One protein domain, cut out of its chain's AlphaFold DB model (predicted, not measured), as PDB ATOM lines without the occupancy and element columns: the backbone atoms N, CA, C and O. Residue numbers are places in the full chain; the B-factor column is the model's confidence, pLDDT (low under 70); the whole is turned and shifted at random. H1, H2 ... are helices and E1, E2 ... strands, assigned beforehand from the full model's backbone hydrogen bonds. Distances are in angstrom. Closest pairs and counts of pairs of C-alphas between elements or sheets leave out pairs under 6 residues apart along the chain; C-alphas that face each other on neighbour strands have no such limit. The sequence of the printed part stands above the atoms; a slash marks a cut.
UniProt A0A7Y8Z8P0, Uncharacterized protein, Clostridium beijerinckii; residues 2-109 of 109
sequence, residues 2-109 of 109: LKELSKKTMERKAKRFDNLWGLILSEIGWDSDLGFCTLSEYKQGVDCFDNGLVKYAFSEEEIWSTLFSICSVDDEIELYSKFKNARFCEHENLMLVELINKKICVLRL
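Overview. This is residues 2 to 109 of the 109 residues of an uncharacterized protein of Clostridium beijerinckii (UniProt A0A7Y8Z8P0). A strongly twisted sheet of five strands has one face covered by two helices, the long H1 crossing it slantwise over E5, E4 and E3 and H3 packing on it at E1 and E2, while residues 2 to 11 of H1 stick out from the body as a free arm. Short H4 follows at the end of H3 and grazes the sheet, and the tiny H2 lies on the face opposite H1. The printed part has 108 residues with four named helices and five named strands, in the order H1 E1 H2 E2 H3 H4 E3 E4 E5; the sheet runs E2 E1 E5 E4 E3, all antiparallel, and the class is mixed, helices and strands. It is compact, with a radius of gyration of the C-alphas of 14.1 A, and spans 48 by 29 by 27 A, the arm making the length.

Arrangement. H1, residues 2 to 29, is on the sheet of E1, residues 34 to 38, E2, 55 to 57, E3, 83 to 89, E4, 94 to 99, and E5, 103 to 108. H1 lies over E5, E4 and E3 at a height over the sheet of 8.6 A, slantwise to the strands, 43 degrees to E4 on the local plane; its closest C-alphas to E3 are those of Arg 16 and Ala 86, 5.5 A. E1 has E2 on one side, with N 36 and O 55 2.8 A apart, and E5 on the other, with N 105 and O 37 2.8 A apart, both within hydrogen-bond range. H2, residues 39 to 42, is on the opposite face from H1, over none of the strands; the C-alphas of Leu 39 and Ile 104 are its closest to E5, 5.1 A. H3, residues 60 to 71, is on the same face as H1, two layers, helices on one face of a sheet; its closest C-alphas to E2 are those of Ile 63 and Ala 57, 5.1 A. H1 and H3 are close but not clearly touching, a steep tilt of 41 degrees, opposite ways; the closest C-alphas are those of Ile 28 and Glu 60, 5.9 A. H4, residues 76 to 82, only just touches H3, with 3 pairs of C-alphas within 8 A, made by residues 68 to 71 of H3 alone; the closest are those of Cys 71 and Leu 79, 7.1 A. E3, E4 and E5 form a meander, each strand the antiparallel neighbour of the one before, in two hairpins; N 87 and O 96, and N 106 and O 95, are each 2.9 A apart. In H1, H3 and H4 every O i to N i+4 pair is within hydrogen-bond range; H2 is too short for such a pair, and its one O i to N i+3 pair is not within range.

Along the chain. H1 runs 40.1 A from C-alpha 2 at (-50.266, 255.837, -20.591) to C-alpha 29 at (-31.933, 285.667, -0.978). H3 is 16.5 A long, E3 17.8 A, E4 16.0 A and E5 16.5 A, ending at C-alpha 108 at (-30.991, 288.163, -13.914).

Size, cuts and confidence. The C-alphas of Leu 2 and Asp 50 are the two farthest apart, 48.4 A. The printed part has no cut. The link from H2 to E2, residues 43 to 54, is long; the others are tight. The mean pLDDT of the printed part is 91.6, with residues 2 to 5 and 45 to 48 under 70.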
ATOM      1  N   LEU A   2     -49.660 254.478 -20.547       58.50
ATOM      2  CA  LEU A   2     -50.266 255.837 -20.591       58.50
ATOM      3  C   LEU A   2     -50.296 256.554 -19.223       58.50
ATOM      4  O   LEU A   2     -49.913 257.716 -19.132       58.50
ATOM      5  N   LYS A   3     -50.664 255.842 -18.146       63.56
ATOM      6  CA  LYS A   3     -50.659 256.376 -16.765       63.56
ATOM      7  C   LYS A   3     -49.251 256.675 -16.215       63.56
ATOM      8  O   LYS A   3     -49.089 257.498 -15.324       63.56
ATOM      9  N   GLU A   4     -48.220 256.016 -16.737       63.41
ATOM     10  CA  GLU A   4     -46.822 256.259 -16.339       63.41
ATOM     11  C   GLU A   4     -46.215 257.418 -17.135       63.41
ATOM     12  O   GLU A   4     -45.484 258.236 -16.581       63.41
ATOM     13  N   LEU A   5     -46.570 257.533 -18.422       59.66
ATOM     14  CA  LEU A   5     -46.239 258.681 -19.268       59.66
ATOM     15  C   LEU A   5     -46.857 259.970 -18.713       59.66
ATOM     16  O   LEU A   5     -46.190 261.007 -18.711       59.66
ATOM     17  N   SER A   6     -48.080 259.910 -18.173       78.62
ATOM     18  CA  SER A   6     -48.695 261.053 -17.493       78.62
ATOM     19  C   SER A   6     -47.977 261.394 -16.184       78.62
ATOM     20  O   SER A   6     -47.667 262.562 -15.965       78.62
ATOM     21  N   LYS A   7     -47.612 260.398 -15.360       86.00
ATOM     22  CA  LYS A   7     -46.863 260.621 -14.109       86.00
ATOM     23  C   LYS A   7     -45.504 261.278 -14.350       86.00
ATOM     24  O   LYS A   7     -45.224 262.330 -13.787       86.00
ATOM     25  N   LYS A   8     -44.707 260.730 -15.271       88.56
ATOM     26  CA  LYS A   8     -43.390 261.283 -15.628       88.56
ATOM     27  C   LYS A   8     -43.488 262.700 -16.199       88.56
ATOM     28  O   LYS A   8     -42.584 263.511 -16.021       88.56
ATOM     29  N   THR A   9     -44.573 263.006 -16.910       87.38
ATOM     30  CA  THR A   9     -44.823 264.354 -17.438       87.38
ATOM     31  C   THR A   9     -45.172 265.336 -16.321       87.38
ATOM     32  O   THR A   9     -44.634 266.441 -16.315       87.38
ATOM     33  N   MET A  10     -45.993 264.925 -15.348       88.75
ATOM     34  CA  MET A  10     -46.290 265.731 -14.159       88.75
ATOM     35  C   MET A  10     -45.031 266.004 -13.330       88.75
ATOM     36  O   MET A  10     -44.762 267.155 -13.011       88.75
ATOM     37  N   GLU A  11     -44.209 264.985 -13.069       93.50
ATOM     38  CA  GLU A  11     -42.937 265.135 -12.340       93.50
ATOM     39  C   GLU A  11     -41.971 266.088 -13.058       93.50
ATOM     40  O   GLU A  11     -41.326 266.926 -12.434       93.50
ATOM     41  N   ARG A  12     -41.891 266.009 -14.393       91.69
ATOM     42  CA  ARG A  12     -41.085 266.945 -15.191       91.69
ATOM     43  C   ARG A  12     -41.610 268.373 -15.105       91.69
ATOM     44  O   ARG A  12     -40.794 269.288 -15.041       91.69
ATOM     45  N   LYS A  13     -42.933 268.563 -15.149       93.44
ATOM     46  CA  LYS A  13     -43.556 269.882 -14.987       93.44
ATOM     47  C   LYS A  13     -43.224 270.451 -13.606       93.44
ATOM     48  O   LYS A  13     -42.710 271.560 -13.557       93.44
ATOM     49  N   ALA A  14     -43.438 269.674 -12.543       95.19
ATOM     50  CA  ALA A  14     -43.128 270.065 -11.168       95.19
ATOM     51  C   ALA A  14     -41.660 270.476 -11.023       95.19
ATOM     52  O   ALA A  14     -41.385 271.627 -10.725       95.19
ATOM     53  N   LYS A  15     -40.717 269.618 -11.436       96.69
ATOM     54  CA  LYS A  15     -39.281 269.936 -11.386       96.69
ATOM     55  C   LYS A  15     -38.916 271.235 -12.118       96.69
ATOM     56  O   LYS A  15     -38.031 271.971 -11.703       96.69
ATOM     57  N   ARG A  16     -39.542 271.500 -13.265       97.06
ATOM     58  CA  ARG A  16     -39.286 272.729 -14.034       97.06
ATOM     59  C   ARG A  16     -39.882 273.956 -13.357       97.06
ATOM     60  O   ARG A  16     -39.309 275.029 -13.489       97.06
ATOM     61  N   PHE A  17     -41.008 273.794 -12.676       97.81
ATOM     62  CA  PHE A  17     -41.577 274.847 -11.854       97.81
ATOM     63  C   PHE A  17     -40.682 275.132 -10.647       97.81
ATOM     64  O   PHE A  17     -40.340 276.286 -10.429       97.81
ATOM     65  N   ASP A  18     -40.185 274.092  -9.972       97.38
ATOM     66  CA  ASP A  18     -39.224 274.223  -8.870       97.38
ATOM     67  C   ASP A  18     -37.957 274.967  -9.308       97.38
ATOM     68  O   ASP A  18     -37.411 275.756  -8.549       97.38
ATOM     69  N   ASN A  19     -37.495 274.770 -10.550       96.69
ATOM     70  CA  ASN A  19     -36.362 275.528 -11.085       96.69
ATOM     71  C   ASN A  19     -36.665 277.030 -11.228       96.69
ATOM     72  O   ASN A  19     -35.782 277.844 -10.982       96.69
ATOM     73  N   LEU A  20     -37.880 277.393 -11.660       97.38
ATOM     74  CA  LEU A  20     -38.310 278.793 -11.704       97.38
ATOM     75  C   LEU A  20     -38.392 279.355 -10.287       97.38
ATOM     76  O   LEU A  20     -37.791 280.384 -10.002       97.38
ATOM     77  N   TRP A  21     -39.092 278.651  -9.402       97.69
ATOM     78  CA  TRP A  21     -39.296 279.075  -8.021       97.69
ATOM     79  C   TRP A  21     -37.973 279.234  -7.272       97.69
ATOM     80  O   TRP A  21     -37.736 280.246  -6.621       97.69
ATOM     81  N   GLY A  22     -37.072 278.265  -7.435       96.81
ATOM     82  CA  GLY A  22     -35.739 278.273  -6.850       96.81
ATOM     83  C   GLY A  22     -34.845 279.383  -7.394       96.81
ATOM     84  O   GLY A  22     -34.062 279.929  -6.628       96.81
ATOM     85  N   LEU A  23     -34.977 279.758  -8.675       96.12
ATOM     86  CA  LEU A  23     -34.299 280.944  -9.200       96.12
ATOM     87  C   LEU A  23     -34.814 282.194  -8.491       96.12
ATOM     88  O   LEU A  23     -34.011 282.909  -7.914       96.12
ATOM     89  N   ILE A  24     -36.130 282.426  -8.462       97.50
ATOM     90  CA  ILE A  24     -36.693 283.634  -7.839       97.50
ATOM     91  C   ILE A  24     -36.282 283.745  -6.364       97.50
ATOM     92  O   ILE A  24     -35.761 284.774  -5.948       97.50
ATOM     93  N   LEU A  25     -36.437 282.664  -5.594       97.44
ATOM     94  CA  LEU A  25     -36.046 282.627  -4.181       97.44
ATOM     95  C   LEU A  25     -34.540 282.820  -3.972       97.44
ATOM     96  O   LEU A  25     -34.141 283.455  -3.001       97.44
ATOM     97  N   SER A  26     -33.706 282.272  -4.861       96.00
ATOM     98  CA  SER A  26     -32.259 282.489  -4.815       96.00
ATOM     99  C   SER A  26     -31.940 283.966  -5.000       96.00
ATOM    100  O   SER A  26     -31.234 284.527  -4.176       96.00
ATOM    101  N   GLU A  27     -32.469 284.603  -6.044       95.44
ATOM    102  CA  GLU A  27     -32.159 286.004  -6.357       95.44
ATOM    103  C   GLU A  27     -32.681 286.953  -5.264       95.44
ATOM    104  O   GLU A  27     -31.951 287.850  -4.856       95.44
ATOM    105  N   ILE A  28     -33.859 286.676  -4.683       96.00
ATOM    106  CA  ILE A  28     -34.335 287.365  -3.468       96.00
ATOM    107  C   ILE A  28     -33.342 287.182  -2.313       96.00
ATOM    108  O   ILE A  28     -32.973 288.147  -1.657       96.00
ATOM    109  N   GLY A  29     -32.878 285.954  -2.062       95.31
ATOM    110  CA  GLY A  29     -31.933 285.667  -0.978       95.31
ATOM    111  C   GLY A  29     -30.549 286.306  -1.152       95.31
ATOM    112  O   GLY A  29     -29.805 286.406  -0.177       95.31
ATOM    113  N   TRP A  30     -30.204 286.726  -2.371       95.12
ATOM    114  CA  TRP A  30     -28.988 287.476  -2.692       95.12
ATOM    115  C   TRP A  30     -29.220 288.990  -2.786       95.12
ATOM    116  O   TRP A  30     -28.303 289.694  -3.207       95.12
ATOM    117  N   ASP A  31     -30.412 289.489  -2.434       92.75
ATOM    118  CA  ASP A  31     -30.825 290.888  -2.618       92.75
ATOM    119  C   ASP A  31     -30.559 291.387  -4.056       92.75
ATOM    120  O   ASP A  31     -30.071 292.495  -4.275       92.75
ATOM    121  N   SER A  32     -30.807 290.523  -5.047       93.31
ATOM    122  CA  SER A  32     -30.562 290.805  -6.465       93.31
ATOM    123  C   SER A  32     -31.813 291.331  -7.165       93.31
ATOM    124  O   SER A  32     -32.924 290.848  -6.935       93.31
ATOM    125  N   ASP A  33     -31.609 292.277  -8.078       94.56
ATOM    126  CA  ASP A  33     -32.670 292.826  -8.917       94.56
ATOM    127  C   ASP A  33     -33.073 291.835 -10.015       94.56
ATOM    128  O   ASP A  33     -32.252 291.081 -10.550       94.56
ATOM    129  N   LEU A  34     -34.346 291.870 -10.414       96.38
ATOM    130  CA  LEU A  34     -34.851 291.065 -11.525       96.38
ATOM    131  C   LEU A  34     -35.554 291.915 -12.576       96.38
ATOM    132  O   LEU A  34     -36.274 292.866 -12.275       96.38
ATOM    133  N   GLY A  35     -35.380 291.514 -13.834       95.88
ATOM    134  CA  GLY A  35     -36.116 292.049 -14.971       95.88
ATOM    135  C   GLY A  35     -37.166 291.064 -15.478       95.88
ATOM    136  O   GLY A  35     -36.941 289.854 -15.520       95.88
ATOM    137  N   PHE A  36     -38.306 291.576 -15.934       96.56
ATOM    138  CA  PHE A  36     -39.389 290.771 -16.489       96.56
ATOM    139  C   PHE A  36     -39.903 291.373 -17.796       96.56
ATOM    140  O   PHE A  36     -40.291 292.539 -17.845       96.56
ATOM    141  N   CYS A  37     -39.979 290.569 -18.853       94.94
ATOM    142  CA  CYS A  37     -40.653 290.947 -20.097       94.94
ATOM    143  C   CYS A  37     -41.289 289.725 -20.777       94.94
ATOM    144  O   CYS A  37     -41.018 288.571 -20.433       94.94
ATOM    145  N   THR A  38     -42.177 289.939 -21.742       94.81
ATOM    146  CA  THR A  38     -42.633 288.859 -22.625       94.81
ATOM    147  C   THR A  38     -41.537 288.509 -23.630       94.81
ATOM    148  O   THR A  38     -40.745 289.354 -24.036       94.81
ATOM    149  N   LEU A  39     -41.518 287.268 -24.126       93.88
ATOM    150  CA  LEU A  39     -40.564 286.877 -25.173       93.88
ATOM    151  C   LEU A  39     -40.735 287.715 -26.451       93.88
ATOM    152  O   LEU A  39     -39.774 287.925 -27.185       93.88
ATOM    153  N   SER A  40     -41.959 288.157 -26.750       91.62
ATOM    154  CA  SER A  40     -42.224 289.065 -27.867       91.62
ATOM    155  C   SER A  40     -41.554 290.419 -27.673       91.62
ATOM    156  O   SER A  40     -40.960 290.902 -28.625       91.62
ATOM    157  N   GLU A  41     -41.619 290.995 -26.472       91.44
ATOM    158  CA  GLU A  41     -40.938 292.253 -26.132       91.44
ATOM    159  C   GLU A  41     -39.416 292.075 -26.151       91.44
ATOM    160  O   GLU A  41     -38.724 292.863 -26.785       91.44
ATOM    161  N   TYR A  42     -38.898 290.982 -25.574       89.88
ATOM    162  CA  TYR A  42     -37.466 290.655 -25.613       89.88
ATOM    163  C   TYR A  42     -36.913 290.604 -27.046       89.88
ATOM    164  O   TYR A  42     -35.828 291.090 -27.338       89.88
ATOM    165  N   LYS A  43     -37.683 290.025 -27.974       87.56
ATOM    166  CA  LYS A  43     -37.283 289.866 -29.380       87.56
ATOM    167  C   LYS A  43     -37.410 291.133 -30.224       87.56
ATOM    168  O   LYS A  43     -36.970 291.103 -31.372       87.56
ATOM    169  N   GLN A  44     -38.025 292.205 -29.720       81.75
ATOM    170  CA  GLN A  44     -38.224 293.432 -30.499       81.75
ATOM    171  C   GLN A  44     -36.930 294.212 -30.768       81.75
ATOM    172  O   GLN A  44     -36.946 295.110 -31.603       81.75
ATOM    173  N   GLY A  45     -35.799 293.817 -30.182       62.78
ATOM    174  CA  GLY A  45     -34.478 294.251 -30.628       62.78
ATOM    175  C   GLY A  45     -33.583 294.737 -29.500       62.78
ATOM    176  O   GLY A  45     -33.952 294.655 -28.334       62.78
ATOM    177  N   VAL A  46     -32.412 295.229 -29.918       56.28
ATOM    178  CA  VAL A  46     -31.138 295.451 -29.194       56.28
ATOM    179  C   VAL A  46     -31.254 296.186 -27.850       56.28
ATOM    180  O   VAL A  46     -30.328 296.123 -27.055       56.28
ATOM    181  N   ASP A  47     -32.405 296.789 -27.560       66.31
ATOM    182  CA  ASP A  47     -32.619 297.662 -26.415       66.31
ATOM    183  C   ASP A  47     -34.003 297.487 -25.772       66.31
ATOM    184  O   ASP A  47     -34.726 298.442 -25.493       66.31
ATOM    185  N   CYS A  48     -34.444 296.246 -25.535       69.56
ATOM    186  CA  CYS A  48     -35.646 296.037 -24.711       69.56
ATOM    187  C   CYS A  48     -35.507 296.677 -23.310       69.56
ATOM    188  O   CYS A  48     -36.509 297.067 -22.706       69.56
ATOM    189  N   PHE A  49     -34.263 296.846 -22.855       75.00
ATOM    190  CA  PHE A  49     -33.877 297.603 -21.673       75.00
ATOM    191  C   PHE A  49     -34.099 299.117 -21.865       75.00
ATOM    192  O   PHE A  49     -34.887 299.697 -21.120       75.00
ATOM    193  N   ASP A  50     -33.539 299.741 -22.909       71.81
ATOM    194  CA  ASP A  50     -33.676 301.196 -23.121       71.81
ATOM    195  C   ASP A  50     -35.088 301.636 -23.542       71.81
ATOM    196  O   ASP A  50     -35.494 302.773 -23.301       71.81
ATOM    197  N   ASN A  51     -35.882 300.739 -24.133       72.69
ATOM    198  CA  ASN A  51     -37.266 301.031 -24.525       72.69
ATOM    199  C   ASN A  51     -38.280 300.875 -23.375       72.69
ATOM    200  O   ASN A  51     -39.486 300.980 -23.611       72.69
ATOM    201  N   GLY A  52     -37.825 300.590 -22.147       78.38
ATOM    202  CA  GLY A  52     -38.700 300.425 -20.981       78.38
ATOM    203  C   GLY A  52     -39.664 299.238 -21.097       78.38
ATOM    204  O   GLY A  52     -40.720 299.232 -20.463       78.38
ATOM    205  N   LEU A  53     -39.331 298.246 -21.932       87.62
ATOM    206  CA  LEU A  53     -40.135 297.033 -22.111       87.62
ATOM    207  C   LEU A  53     -39.861 296.001 -21.008       87.62
ATOM    208  O   LEU A  53     -40.683 295.117 -20.762       87.62
ATOM    209  N   VAL A  54     -38.705 296.108 -20.351       91.81
ATOM    210  CA  VAL A  54     -38.361 295.325 -19.167       91.81
ATOM    211  C   VAL A  54     -38.946 296.000 -17.932       91.81
ATOM    212  O   VAL A  54     -38.670 297.161 -17.640       91.81
ATOM    213  N   LYS A  55     -39.756 295.248 -17.191       94.31
ATOM    214  CA  LYS A  55     -40.244 295.639 -15.871       94.31
ATOM    215  C   LYS A  55     -39.225 295.192 -14.838       94.31
ATOM    216  O   LYS A  55     -39.029 293.991 -14.668       94.31
ATOM    217  N   TYR A  56     -38.576 296.148 -14.198       94.88
ATOM    218  CA  TYR A  56     -37.605 295.892 -13.145       94.88
ATOM    219  C   TYR A  56     -38.290 295.788 -11.788       94.88
ATOM    220  O   TYR A  56     -39.297 296.459 -11.554       94.88
ATOM    221  N   ALA A  57     -37.732 294.957 -10.918       96.38
ATOM    222  CA  ALA A  57     -38.147 294.802  -9.537       96.38
ATOM    223  C   ALA A  57     -36.913 294.790  -8.631       96.38
ATOM    224  O   ALA A  57     -35.979 294.025  -8.885       96.38
ATOM    225  N   PHE A  58     -36.952 295.616  -7.586       95.69
ATOM    226  CA  PHE A  58     -35.819 295.925  -6.700       95.69
ATOM    227  C   PHE A  58     -36.057 295.474  -5.250       95.69
ATOM    228  O   PHE A  58     -35.312 295.813  -4.333       95.69
ATOM    229  N   SER A  59     -37.154 294.756  -5.008       96.62
ATOM    230  CA  SER A  59     -37.495 294.183  -3.709       96.62
ATOM    231  C   SER A  59     -38.274 292.886  -3.885       96.62
ATOM    232  O   SER A  59     -38.866 292.646  -4.937       96.62
ATOM    233  N   GLU A  60     -38.329 292.062  -2.839       97.19
ATOM    234  CA  GLU A  60     -39.118 290.826  -2.840       97.19
ATOM    235  C   GLU A  60     -40.588 291.063  -3.241       97.19
ATOM    236  O   GLU A  60     -41.132 290.341  -4.079       97.19
ATOM    237  N   GLU A  61     -41.230 292.096  -2.687       97.50
ATOM    238  CA  GLU A  61     -42.627 292.429  -2.992       97.50
ATOM    239  C   GLU A  61     -42.808 292.804  -4.472       97.50
ATOM    240  O   GLU A  61     -43.742 292.342  -5.141       97.50
ATOM    241  N   GLU A  62     -41.887 293.600  -5.017       97.88
ATOM    242  CA  GLU A  62     -41.893 293.970  -6.431       97.88
ATOM    243  C   GLU A  62     -41.628 292.767  -7.341       97.88
ATOM    244  O   GLU A  62     -42.251 292.652  -8.398       97.88
ATOM    245  N   ILE A  63     -40.746 291.848  -6.939       98.06
ATOM    246  CA  ILE A  63     -40.397 290.650  -7.710       98.06
ATOM    247  C   ILE A  63     -41.632 289.767  -7.879       98.06
ATOM    248  O   ILE A  63     -41.992 289.405  -9.006       98.06
ATOM    249  N   TRP A  64     -42.326 289.464  -6.779       97.94
ATOM    250  CA  TRP A  64     -43.531 288.640  -6.826       97.94
ATOM    251  C   TRP A  64     -44.675 289.335  -7.563       97.94
ATOM    252  O   TRP A  64     -45.284 288.738  -8.457       97.94
ATOM    253  N   SER A  65     -44.940 290.608  -7.256       97.94
ATOM    254  CA  SER A  65     -46.020 291.358  -7.910       97.94
ATOM    255  C   SER A  65     -45.779 291.537  -9.414       97.94
ATOM    256  O   SER A  65     -46.711 291.380 -10.210       97.94
ATOM    257  N   THR A  66     -44.535 291.773  -9.838       97.81
ATOM    258  CA  THR A  66     -44.176 291.896 -11.259       97.81
ATOM    259  C   THR A  66     -44.274 290.556 -11.980       97.81
ATOM    260  O   THR A  66     -44.850 290.503 -13.074       97.81
ATOM    261  N   LEU A  67     -43.795 289.463 -11.367       97.81
ATOM    262  CA  LEU A  67     -43.927 288.109 -11.912       97.81
ATOM    263  C   LEU A  67     -45.401 287.742 -12.135       97.81
ATOM    264  O   LEU A  67     -45.769 287.305 -13.230       97.81
ATOM    265  N   PHE A  68     -46.262 287.942 -11.140       97.94
ATOM    266  CA  PHE A  68     -47.687 287.622 -11.254       97.94
ATOM    267  C   PHE A  68     -48.395 288.517 -12.277       97.94
ATOM    268  O   PHE A  68     -49.081 288.014 -13.176       97.94
ATOM    269  N   SER A  69     -48.107 289.821 -12.257       97.31
ATOM    270  CA  SER A  69     -48.625 290.786 -13.232       97.31
ATOM    271  C   SER A  69     -48.288 290.395 -14.675       97.31
ATOM    272  O   SER A  69     -49.178 290.303 -15.531       97.31
ATOM    273  N   ILE A  70     -47.018 290.089 -14.970       96.12
ATOM    274  CA  ILE A  70     -46.605 289.736 -16.335       96.12
ATOM    275  C   ILE A  70     -47.145 288.371 -16.772       96.12
ATOM    276  O   ILE A  70     -47.519 288.176 -17.938       96.12
ATOM    277  N   CYS A  71     -47.268 287.433 -15.833       96.50
ATOM    278  CA  CYS A  71     -47.897 286.137 -16.061       96.50
ATOM    279  C   CYS A  71     -49.417 286.243 -16.265       96.50
ATOM    280  O   CYS A  71     -50.002 285.350 -16.883       96.50
ATOM    281  N   SER A  72     -50.034 287.353 -15.843       96.75
ATOM    282  CA  SER A  72     -51.489 287.533 -15.763       96.75
ATOM    283  C   SER A  72     -52.130 286.430 -14.923       96.75
ATOM    284  O   SER A  72     -52.943 285.638 -15.419       96.75
ATOM    285  N   VAL A  73     -51.661 286.341 -13.683       96.94
ATOM    286  CA  VAL A  73     -52.135 285.440 -12.631       96.94
ATOM    287  C   VAL A  73     -52.163 286.199 -11.311       96.94
ATOM    288  O   VAL A  73     -51.429 287.177 -11.173       96.94
ATOM    289  N   ASP A  74     -52.965 285.729 -10.365       96.94
ATOM    290  CA  ASP A  74     -53.098 286.365  -9.051       96.94
ATOM    291  C   ASP A  74     -52.166 285.743  -7.998       96.94
ATOM    292  O   ASP A  74     -51.752 286.421  -7.058       96.94
ATOM    293  N   ASP A  75     -51.811 284.463  -8.153       97.00
ATOM    294  CA  ASP A  75     -51.014 283.722  -7.175       97.00
ATOM    295  C   ASP A  75     -50.170 282.582  -7.789       97.00
ATOM    296  O   ASP A  75     -50.201 282.292  -8.992       97.00
ATOM    297  N   GLU A  76     -49.394 281.917  -6.927       96.88
ATOM    298  CA  GLU A  76     -48.570 280.751  -7.262       96.88
ATOM    299  C   GLU A  76     -49.391 279.584  -7.832       96.88
ATOM    300  O   GLU A  76     -48.951 278.910  -8.768       96.88
ATOM    301  N   ILE A  77     -50.581 279.327  -7.282       97.25
ATOM    302  CA  ILE A  77     -51.414 278.180  -7.663       97.25
ATOM    303  C   ILE A  77     -51.891 278.364  -9.104       97.25
ATOM    304  O   ILE A  77     -51.795 277.446  -9.932       97.25
ATOM    305  N   GLU A  78     -52.363 279.563  -9.434       97.69
ATOM    306  CA  GLU A  78     -52.767 279.913 -10.782       97.69
ATOM    307  C   GLU A  78     -51.563 279.908 -11.735       97.69
ATOM    308  O   GLU A  78     -51.664 279.348 -12.837       97.69
ATOM    309  N   LEU A  79     -50.402 280.422 -11.306       97.75
ATOM    310  CA  LEU A  79     -49.169 280.340 -12.089       97.75
ATOM    311  C   LEU A  79     -48.812 278.888 -12.424       97.75
ATOM    312  O   LEU A  79     -48.600 278.563 -13.597       97.75
ATOM    313  N   TYR A  80     -48.809 277.996 -11.432       97.56
ATOM    314  CA  TYR A  80     -48.533 276.574 -11.625       97.56
ATOM    315  C   TYR A  80     -49.552 275.921 -12.563       97.56
ATOM    316  O   TYR A  80     -49.192 275.113 -13.433       97.56
ATOM    317  N   SER A  81     -50.831 276.289 -12.450       96.50
ATOM    318  CA  SER A  81     -51.887 275.784 -13.333       96.50
ATOM    319  C   SER A  81     -51.614 276.141 -14.803       96.50
ATOM    320  O   SER A  81     -51.691 275.266 -15.674       96.50
ATOM    321  N   LYS A  82     -51.178 277.383 -15.071       96.94
ATOM    322  CA  LYS A  82     -50.852 277.891 -16.413       96.94
ATOM    323  C   LYS A  82     -49.442 277.525 -16.875       96.94
ATOM    324  O   LYS A  82     -49.149 277.659 -18.061       96.94
ATOM    325  N   PHE A  83     -48.571 277.049 -15.993       97.88
ATOM    326  CA  PHE A  83     -47.194 276.702 -16.319       97.88
ATOM    327  C   PHE A  83     -47.094 275.485 -17.252       97.88
ATOM    328  O   PHE A  83     -47.746 274.454 -17.046       97.88
ATOM    329  N   LYS A  84     -46.224 275.581 -18.263       96.25
ATOM    330  CA  LYS A  84     -45.846 274.471 -19.155       96.25
ATOM    331  C   LYS A  84     -44.383 274.075 -18.981       96.25
ATOM    332  O   LYS A  84     -44.072 272.880 -18.982       96.25
ATOM    333  N   ASN A  85     -43.480 275.050 -18.906       97.12
ATOM    334  CA  ASN A  85     -42.044 274.799 -18.962       97.12
ATOM    335  C   ASN A  85     -41.229 275.994 -18.449       97.12
ATOM    336  O   ASN A  85     -41.684 277.128 -18.529       97.12
ATOM    337  N   ALA A  86     -39.999 275.735 -18.012       97.19
ATOM    338  CA  ALA A  86     -38.987 276.753 -17.765       97.19
ATOM    339  C   ALA A  86     -37.614 276.227 -18.185       97.19
ATOM    340  O   ALA A  86     -37.314 275.037 -18.019       97.19
ATOM    341  N   ARG A  87     -36.781 277.108 -18.736       95.88
ATOM    342  CA  ARG A  87     -35.402 276.796 -19.108       95.88
ATOM    343  C   ARG A  87     -34.514 278.012 -18.904       95.88
ATOM    344  O   ARG A  87     -34.784 279.068 -19.465       95.88
ATOM    345  N   PHE A  88     -33.433 277.822 -18.162       95.25
ATOM    346  CA  PHE A  88     -32.382 278.821 -18.064       95.25
ATOM    347  C   PHE A  88     -31.560 278.869 -19.361       95.25
ATOM    348  O   PHE A  88     -31.227 277.827 -19.939       95.25
ATOM    349  N   CYS A  89     -31.285 280.077 -19.831       93.31
ATOM    350  CA  CYS A  89     -30.463 280.382 -20.986       93.31
ATOM    351  C   CYS A  89     -29.222 281.126 -20.491       93.31
ATOM    352  O   CYS A  89     -29.264 282.330 -20.265       93.31
ATOM    353  N   GLU A  90     -28.127 280.387 -20.308       90.06
ATOM    354  CA  GLU A  90     -26.888 280.917 -19.723       90.06
ATOM    355  C   GLU A  90     -26.289 282.062 -20.543       90.06
ATOM    356  O   GLU A  90     -25.852 283.052 -19.970       90.06
ATOM    357  N   HIS A  91     -26.309 281.954 -21.876       87.75
ATOM    358  CA  HIS A  91     -25.743 282.975 -22.763       87.75
ATOM    359  C   HIS A  91     -26.435 284.338 -22.624       87.75
ATOM    360  O   HIS A  91     -25.786 285.368 -22.736       87.75
ATOM    361  N   GLU A  92     -27.739 284.318 -22.359       85.25
ATOM    362  CA  GLU A  92     -28.596 285.503 -22.279       85.25
ATOM    363  C   GLU A  92     -28.874 285.912 -20.817       85.25
ATOM    364  O   GLU A  92     -29.679 286.802 -20.571       85.25
ATOM    365  N   ASN A  93     -28.273 285.212 -19.842       90.62
ATOM    366  CA  ASN A  93     -28.507 285.359 -18.400       90.62
ATOM    367  C   ASN A  93     -29.996 285.479 -17.997       90.62
ATOM    368  O   ASN A  93     -30.370 286.268 -17.130       90.62
ATOM    369  N   LEU A  94     -30.867 284.685 -18.628       94.25
ATOM    370  CA  LEU A  94     -32.309 284.732 -18.378       94.25
ATOM    371  C   LEU A  94     -32.929 283.344 -18.274       94.25
ATOM    372  O   LEU A  94     -32.451 282.369 -18.854       94.25
ATOM    373  N   MET A  95     -34.061 283.253 -17.585       97.31
ATOM    374  CA  MET A  95     -34.947 282.101 -17.638       97.31
ATOM    375  C   MET A  95     -36.117 282.364 -18.581       97.31
ATOM    376  O   MET A  95     -36.914 283.277 -18.384       97.31
ATOM    377  N   LEU A  96     -36.258 281.508 -19.592       97.38
ATOM    378  CA  LEU A  96     -37.439 281.471 -20.442       97.38
ATOM    379  C   LEU A  96     -38.507 280.608 -19.773       97.38
ATOM    380  O   LEU A  96     -38.303 279.405 -19.581       97.38
ATOM    381  N   VAL A  97     -39.661 281.197 -19.482       98.12
ATOM    382  CA  VAL A  97     -40.813 280.513 -18.892       98.12
ATOM    383  C   VAL A  97     -41.952 280.476 -19.904       98.12
ATOM    384  O   VAL A  97     -42.315 281.476 -20.524       98.12
ATOM    385  N   GLU A  98     -42.526 279.294 -20.092       98.19
ATOM    386  CA  GLU A  98     -43.643 279.053 -20.997       98.19
ATOM    387  C   GLU A  98     -44.911 278.788 -20.187       98.19
ATOM    388  O   GLU A  98     -44.987 277.827 -19.416       98.19
ATOM    389  N   LEU A  99     -45.926 279.616 -20.413       97.38
ATOM    390  CA  LEU A  99     -47.279 279.440 -19.900       97.38
ATOM    391  C   LEU A  99     -48.210 278.943 -21.013       97.38
ATOM    392  O   LEU A  99     -47.827 278.845 -22.182       97.38
ATOM    393  N   ILE A 100     -49.466 278.636 -20.676       94.94
ATOM    394  CA  ILE A 100     -50.446 278.150 -21.654       94.94
ATOM    395  C   ILE A 100     -50.603 279.122 -22.832       94.94
ATOM    396  O   ILE A 100     -50.583 278.649 -23.971       94.94
ATOM    397  N   ASN A 101     -50.644 280.432 -22.558       91.56
ATOM    398  CA  ASN A 101     -50.974 281.482 -23.531       91.56
ATOM    399  C   ASN A 101     -49.845 282.485 -23.821       91.56
ATOM    400  O   ASN A 101     -50.019 283.357 -24.665       91.56
ATOM    401  N   LYS A 102     -48.707 282.415 -23.121       95.31
ATOM    402  CA  LYS A 102     -47.609 283.378 -23.296       95.31
ATOM    403  C   LYS A 102     -46.256 282.779 -22.931       95.31
ATOM    404  O   LYS A 102     -46.187 281.750 -22.261       95.31
ATOM    405  N   LYS A 103     -45.186 283.437 -23.371       97.44
ATOM    406  CA  LYS A 103     -43.811 283.153 -22.952       97.44
ATOM    407  C   LYS A 103     -43.221 284.416 -22.348       97.44
ATOM    408  O   LYS A 103     -43.416 285.492 -22.911       97.44
ATOM    409  N   ILE A 104     -42.522 284.266 -21.238       96.94
ATOM    410  CA  ILE A 104     -41.910 285.367 -20.497       96.94
ATOM    411  C   ILE A 104     -40.417 285.093 -20.326       96.94
ATOM    412  O   ILE A 104     -39.997 283.935 -20.263       96.94
ATOM    413  N   CYS A 105     -39.642 286.160 -20.249       96.56
ATOM    414  CA  CYS A 105     -38.244 286.152 -19.871       96.56
ATOM    415  C   CYS A 105     -38.143 286.713 -18.449       96.56
ATOM    416  O   CYS A 105     -38.669 287.792 -18.178       96.56
ATOM    417  N   VAL A 106     -37.480 285.970 -17.567       97.31
ATOM    418  CA  VAL A 106     -37.035 286.442 -16.252       97.31
ATOM    419  C   VAL A 106     -35.535 286.671 -16.361       97.31
ATOM    420  O   VAL A 106     -34.785 285.714 -16.536       97.31
ATOM    421  N   LEU A 107     -35.116 287.927 -16.351       94.62
ATOM    422  CA  LEU A 107     -33.737 288.349 -16.552       94.62
ATOM    423  C   LEU A 107     -33.060 288.506 -15.195       94.62
ATOM    424  O   LEU A 107     -33.614 289.159 -14.311       94.62
ATOM    425  N   ARG A 108     -31.875 287.914 -15.053       92.12
ATOM    426  CA  ARG A 108     -30.991 288.163 -13.914       92.12
ATOM    427  C   ARG A 108     -30.108 289.355 -14.260       92.12
ATOM    428  O   ARG A 108     -29.581 289.401 -15.377       92.12
ATOM    429  N   LEU A 109     -29.988 290.301 -13.338       83.50
ATOM    430  CA  LEU A 109     -29.298 291.576 -13.544       83.50
ATOM    431  C   LEU A 109     -28.002 291.648 -12.736       83.50
ATOM    432  O   LEU A 109     -27.931 290.999 -11.671       83.50
TER     433      LEU A 109